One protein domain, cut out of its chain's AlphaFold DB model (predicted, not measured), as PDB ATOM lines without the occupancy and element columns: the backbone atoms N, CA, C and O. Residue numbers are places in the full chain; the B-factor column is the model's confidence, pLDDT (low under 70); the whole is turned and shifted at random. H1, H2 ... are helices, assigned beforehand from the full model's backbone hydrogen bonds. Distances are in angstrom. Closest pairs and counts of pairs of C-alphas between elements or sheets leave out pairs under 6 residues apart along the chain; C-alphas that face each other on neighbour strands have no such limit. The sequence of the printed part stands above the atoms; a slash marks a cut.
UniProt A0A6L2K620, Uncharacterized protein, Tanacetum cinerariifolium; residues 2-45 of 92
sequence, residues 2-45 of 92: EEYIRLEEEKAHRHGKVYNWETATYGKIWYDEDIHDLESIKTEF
ATOM      1  N   GLU A   2     -16.791  33.896  29.653       75.31
ATOM      2  CA  GLU A   2     -17.475  35.193  29.828       75.31
ATOM      3  C   GLU A   2     -16.570  36.415  29.595       75.31
ATOM      4  O   GLU A   2     -16.951  37.319  28.861       75.31
ATOM      5  N   GLU A   3     -15.342  36.414  30.129       77.00
ATOM      6  CA  GLU A   3     -14.356  37.492  29.900       77.00
ATOM      7  C   GLU A   3     -14.068  37.732  28.407       77.00
ATOM      8  O   GLU A   3     -13.910  38.865  27.967       77.00
ATOM      9  N   TYR A   4     -14.060  36.661  27.612       76.81
ATOM     10  CA  TYR A   4     -13.829  36.729  26.172       76.81
ATOM     11  C   TYR A   4     -15.046  37.286  25.416       76.81
ATOM     12  O   TYR A   4     -14.894  38.112  24.523       76.81
ATOM     13  N   ILE A   5     -16.261  36.892  25.819       83.88
ATOM     14  CA  ILE A   5     -17.507  37.438  25.259       83.88
ATOM     15  C   ILE A   5     -17.602  38.942  25.539       83.88
ATOM     16  O   ILE A   5     -17.914  39.706  24.631       83.88
ATOM     17  N   ARG A   6     -17.267  39.372  26.763       86.06
ATOM     18  CA  ARG A   6     -17.239  40.791  27.149       86.06
ATOM     19  C   ARG A   6     -16.257  41.605  26.302       86.06
ATOM     20  O   ARG A   6     -16.575  42.724  25.916       86.06
ATOM     21  N   LEU A   7     -15.079  41.047  26.014       82.75
ATOM     22  CA  LEU A   7     -14.052  41.706  25.206       82.75
ATOM     23  C   LEU A   7     -14.500  41.911  23.747       82.75
ATOM     24  O   LEU A   7     -14.362  43.003  23.198       82.75
ATOM     25  N   GLU A   8     -15.059  40.874  23.124       80.81
ATOM     26  CA  GLU A   8     -15.605  40.934  21.759       80.81
ATOM     27  C   GLU A   8     -16.806  41.888  21.647       80.81
ATOM     28  O   GLU A   8     -16.933  42.647  20.682       80.81
ATOM     29  N   GLU A   9     -17.672  41.904  22.661       85.12
ATOM     30  CA  GLU A   9     -18.812  42.818  22.735       85.12
ATOM     31  C   GLU A   9     -18.362  44.281  22.827       85.12
ATOM     32  O   GLU A   9     -18.880  45.141  22.110       85.12
ATOM     33  N   GLU A  10     -17.342  44.565  23.638       86.00
ATOM     34  CA  GLU A  10     -16.766  45.903  23.755       86.00
ATOM     35  C   GLU A  10     -16.105  46.360  22.445       86.00
ATOM     36  O   GLU A  10     -16.282  47.508  22.022       86.00
ATOM     37  N   LYS A  11     -15.400  45.459  21.745       82.88
ATOM     38  CA  LYS A  11     -14.854  45.727  20.407       82.88
ATOM     39  C   LYS A  11     -15.949  46.051  19.407       82.88
ATOM     40  O   LYS A  11     -15.858  47.070  18.723       82.88
ATOM     41  N   ALA A  12     -16.992  45.230  19.319       83.56
ATOM     42  CA  ALA A  12     -18.103  45.501  18.417       83.56
ATOM     43  C   ALA A  12     -18.741  46.860  18.734       83.56
ATOM     44  O   ALA A  12     -18.942  47.662  17.821       83.56
ATOM     45  N   HIS A  13     -18.939  47.166  20.018       85.88
ATOM     46  CA  HIS A  13     -19.501  48.432  20.471       85.88
ATOM     47  C   HIS A  13     -18.651  49.644  20.051       85.88
ATOM     48  O   HIS A  13     -19.199  50.611  19.518       85.88
ATOM     49  N   ARG A  14     -17.315  49.585  20.184       85.31
ATOM     50  CA  ARG A  14     -16.404  50.640  19.685       85.31
ATOM     51  C   ARG A  14     -16.546  50.881  18.181       85.31
ATOM     52  O   ARG A  14     -16.434  52.013  17.722       85.31
ATOM     53  N   HIS A  15     -16.842  49.829  17.425       83.12
ATOM     54  CA  HIS A  15     -17.046  49.890  15.979       83.12
ATOM     55  C   HIS A  15     -18.503  50.176  15.575       83.12
ATOM     56  O   HIS A  15     -18.832  50.098  14.390       83.12
ATOM     57  N   GLY A  16     -19.389  50.477  16.534       87.31
ATOM     58  CA  GLY A  16     -20.815  50.713  16.285       87.31
ATOM     59  C   GLY A  16     -21.569  49.471  15.799       87.31
ATOM     60  O   GLY A  16     -22.604  49.585  15.144       87.31
ATOM     61  N   LYS A  17     -21.035  48.280  16.077       84.38
ATOM     62  CA  LYS A  17     -21.603  46.977  15.722       84.38
ATOM     63  C   LYS A  17     -22.151  46.296  16.975       84.38
ATOM     64  O   LYS A  17     -21.668  46.506  18.081       84.38
ATOM     65  N   VAL A  18     -23.146  45.434  16.792       84.69
ATOM     66  CA  VAL A  18     -23.650  44.556  17.856       84.69
ATOM     67  C   VAL A  18     -22.979  43.196  17.708       84.69
ATOM     68  O   VAL A  18     -23.014  42.608  16.624       84.69
ATOM     69  N   TYR A  19     -22.354  42.705  18.777       82.31
ATOM     70  CA  TYR A  19     -21.734  41.384  18.792       82.31
ATOM     71  C   TYR A  19     -22.795  40.301  19.014       82.31
ATOM     72  O   TYR A  19     -23.504  40.313  20.017       82.31
ATOM     73  N   ASN A  20     -22.918  39.358  18.075       84.00
ATOM     74  CA  ASN A  20     -23.828  38.220  18.200       84.00
ATOM     75  C   ASN A  20     -23.040  36.937  18.495       84.00
ATOM     76  O   ASN A  20     -22.618  36.236  17.570       84.00
ATOM     77  N   TRP A  21     -22.880  36.634  19.786       78.50
ATOM     78  CA  TRP A  21     -22.120  35.488  20.290       78.50
ATOM     79  C   TRP A  21     -22.700  34.123  19.874       78.50
ATOM     80  O   TRP A  21     -21.943  33.163  19.770       78.50
ATOM     81  N   GLU A  22     -24.004  34.027  19.576       78.94
ATOM     82  CA  GLU A  22     -24.648  32.778  19.125       78.94
ATOM     83  C   GLU A  22     -24.259  32.416  17.686       78.94
ATOM     84  O   GLU A  22     -24.211  31.244  17.310       78.94
ATOM     85  N   THR A  23     -23.977  33.434  16.867       72.88
ATOM     86  CA  THR A  23     -23.573  33.279  15.457       72.88
ATOM     87  C   THR A  23     -22.075  33.470  15.231       72.88
ATOM     88  O   THR A  23     -21.573  33.173  14.143       72.88
ATOM     89  N   ALA A  24     -21.358  33.963  16.244       72.38
ATOM     90  CA  ALA A  24     -19.921  34.161  16.200       72.38
ATOM     91  C   ALA A  24     -19.230  32.799  16.062       72.38
ATOM     92  O   ALA A  24     -19.203  31.977  16.976       72.38
ATOM     93  N   THR A  25     -18.685  32.530  14.878       69.94
ATOM     94  CA  THR A  25     -17.898  31.320  14.649       69.94
ATOM     95  C   THR A  25     -16.502  31.559  15.218       69.94
ATOM     96  O   THR A  25     -15.789  32.435  14.731       69.94
ATOM     97  N   TYR A  26     -16.099  30.757  16.209       61.47
ATOM     98  CA  TYR A  26     -14.821  30.838  16.949       61.47
ATOM     99  C   TYR A  26     -13.551  30.896  16.067       61.47
ATOM    100  O   TYR A  26     -12.462  31.166  16.552       61.47
ATOM    101  N   GLY A  27     -13.668  30.634  14.762       57.16
ATOM    102  CA  GLY A  27     -12.552  30.593  13.815       57.16
ATOM    103  C   GLY A  27     -12.326  31.856  12.981       57.16
ATOM    104  O   GLY A  27     -11.484  31.814  12.090       57.16
ATOM    105  N   LYS A  28     -13.078  32.946  13.191       57.16
ATOM    106  CA  LYS A  28     -12.965  34.165  12.363       57.16
ATOM    107  C   LYS A  28     -12.695  35.437  13.163       57.16
ATOM    108  O   LYS A  28     -13.050  36.526  12.719       57.16
ATOM    109  N   ILE A  29     -12.085  35.293  14.334       56.50
ATOM    110  CA  ILE A  29     -11.535  36.428  15.068       56.50
ATOM    111  C   ILE A  29     -10.173  36.730  14.457       56.50
ATOM    112  O   ILE A  29      -9.334  35.847  14.275       56.50
ATOM    113  N   TRP A  30     -10.044  37.960  13.980       57.12
ATOM    114  CA  TRP A  30      -8.930  38.431  13.184       57.12
ATOM    115  C   TRP A  30      -7.668  38.444  14.038       57.12
ATOM    116  O   TRP A  30      -7.521  39.263  14.936       57.12
ATOM    117  N   TYR A  31      -6.733  37.552  13.720       54.31
ATOM    118  CA  TYR A  31      -5.414  37.525  14.346       54.31
ATOM    119  C   TYR A  31      -4.614  38.821  14.127       54.31
ATOM    120  O   TYR A  31      -3.645  39.032  14.837       54.31
ATOM    121  N   ASP A  32      -4.992  39.678  13.175       56.94
ATOM    122  CA  ASP A  32      -4.182  40.837  12.772       56.94
ATOM    123  C   ASP A  32      -4.565  42.131  13.520       56.94
ATOM    124  O   ASP A  32      -3.701  42.842  14.023       56.94
ATOM    125  N   GLU A  33      -5.863  42.416  13.687       60.59
ATOM    126  CA  GLU A  33      -6.339  43.635  14.374       60.59
ATOM    127  C   GLU A  33      -6.141  43.543  15.902       60.59
ATOM    128  O   GLU A  33      -5.842  44.527  16.578       60.59
ATOM    129  N   ASP A  34      -6.217  42.328  16.445       62.62
ATOM    130  CA  ASP A  34      -6.149  42.066  17.882       62.62
ATOM    131  C   ASP A  34      -4.725  42.130  18.445       62.62
ATOM    132  O   ASP A  34      -4.544  42.483  19.613       62.62
ATOM    133  N   ILE A  35      -3.713  41.818  17.626       62.91
ATOM    134  CA  ILE A  35      -2.300  41.931  18.016       62.91
ATOM    135  C   ILE A  35      -1.927  43.401  18.211       62.91
ATOM    136  O   ILE A  35      -1.249  43.729  19.184       62.91
ATOM    137  N   HIS A  36      -2.409  44.288  17.337       66.06
ATOM    138  CA  HIS A  36      -2.167  45.724  17.465       66.06
ATOM    139  C   HIS A  36      -2.831  46.314  18.718       66.06
ATOM    140  O   HIS A  36      -2.206  47.101  19.433       66.06
ATOM    141  N   ASP A  37      -4.050  45.876  19.046       68.75
ATOM    142  CA  ASP A  37      -4.715  46.252  20.299       68.75
ATOM    143  C   ASP A  37      -3.947  45.719  21.526       68.75
ATOM    144  O   ASP A  37      -3.766  46.437  22.509       68.75
ATOM    145  N   LEU A  38      -3.424  44.491  21.486       71.81
ATOM    146  CA  LEU A  38      -2.622  43.929  22.583       71.81
ATOM    147  C   LEU A  38      -1.282  44.652  22.776       71.81
ATOM    148  O   LEU A  38      -0.846  44.869  23.909       71.81
ATOM    149  N   GLU A  39      -0.640  45.064  21.685       72.06
ATOM    150  CA  GLU A  39       0.592  45.852  21.721       72.06
ATOM    151  C   GLU A  39       0.362  47.239  22.349       72.06
ATOM    152  O   GLU A  39       1.207  47.740  23.102       72.06
ATOM    153  N   SER A  40      -0.820  47.827  22.134       72.50
ATOM    154  CA  SER A  40      -1.219  49.075  22.794       72.50
ATOM    155  C   SER A  40      -1.354  48.916  24.316       72.50
ATOM    156  O   SER A  40      -0.843  49.735  25.077       72.50
ATOM    157  N   ILE A  41      -1.905  47.796  24.793       67.38
ATOM    158  CA  ILE A  41      -2.017  47.498  26.231       67.38
ATOM    159  C   ILE A  41      -0.629  47.270  26.853       67.38
ATOM    160  O   ILE A  41      -0.356  47.731  27.964       67.38
ATOM    161  N   LYS A  42       0.278  46.602  26.126       71.44
ATOM    162  CA  LYS A  42       1.675  46.388  26.549       71.44
ATOM    163  C   LYS A  42       2.437  47.704  26.715       71.44
ATOM    164  O   LYS A  42       3.296  47.811  27.589       71.44
ATOM    165  N   THR A  43       2.138  48.697  25.879       74.00
ATOM    166  CA  THR A  43       2.776  50.021  25.929       74.00
ATOM    167  C   THR A  43       2.128  50.961  26.943       74.00
ATOM    168  O   THR A  43       2.844  51.732  27.580       74.00
ATOM    169  N   GLU A  44       0.813  50.874  27.154       82.69
ATOM    170  CA  GLU A  44       0.097  51.640  28.180       82.69
ATOM    171  C   GLU A  44       0.441  51.163  29.601       82.69
ATOM    172  O   GLU A  44       0.602  51.970  30.519       82.69
ATOM    173  N   PHE A  45       0.642  49.854  29.777       76.62
ATOM    174  CA  PHE A  45       0.956  49.248  31.068       76.62
ATOM    175  C   PHE A  45       2.271  48.455  31.026       76.62
ATOM    176  O   PHE A  45       2.267  47.228  31.137       76.62
TER     177      PHE A  45
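AT A GLANCE: This is residues 2 to 45 of the 92 residues of an uncharacterized protein of Tanacetum cinerariifolium (UniProt A0A6L2K620). Two separate helices are joined by a long looping link: from the end of H1 the link folds back beside that helix, then swings across to H2, and residues 35 to 45, of which 35 to 44 belong to H2, stick out from the body. The printed part has 44 residues with two named helices, H1 then H2, and no named strand; its class is all helix. It is only just loose, close to compact, with a radius of gyration of the C-alphas of 11.4 A, and elongated, spanning 33 by 20 by 20 A.

HOW THE PARTS SIT: H1, residues 2 to 14, and H2, residues 33 to 44, are apart, with no C-alpha of the one within 8 A of the other. In both helices every O i to N i+4 pair is within hydrogen-bond range.

IN THESE COORDINATES: H1 begins at C-alpha 2 (-17.475, 35.193, 29.828) and is 18.5 A long from first to last C-alpha. H2 measures 17.2 A and ends at C-alpha 44 (0.097, 51.640, 28.180).

THE WHOLE: The two C-alphas farthest apart, those of Thr 23 and Phe 45, are 33.2 A apart. The link from H1 to H2, 18 residues, is long. The printed part has no cut. Its mean pLDDT is 74.1; residues 25 to 37 and residue 41 are under 70.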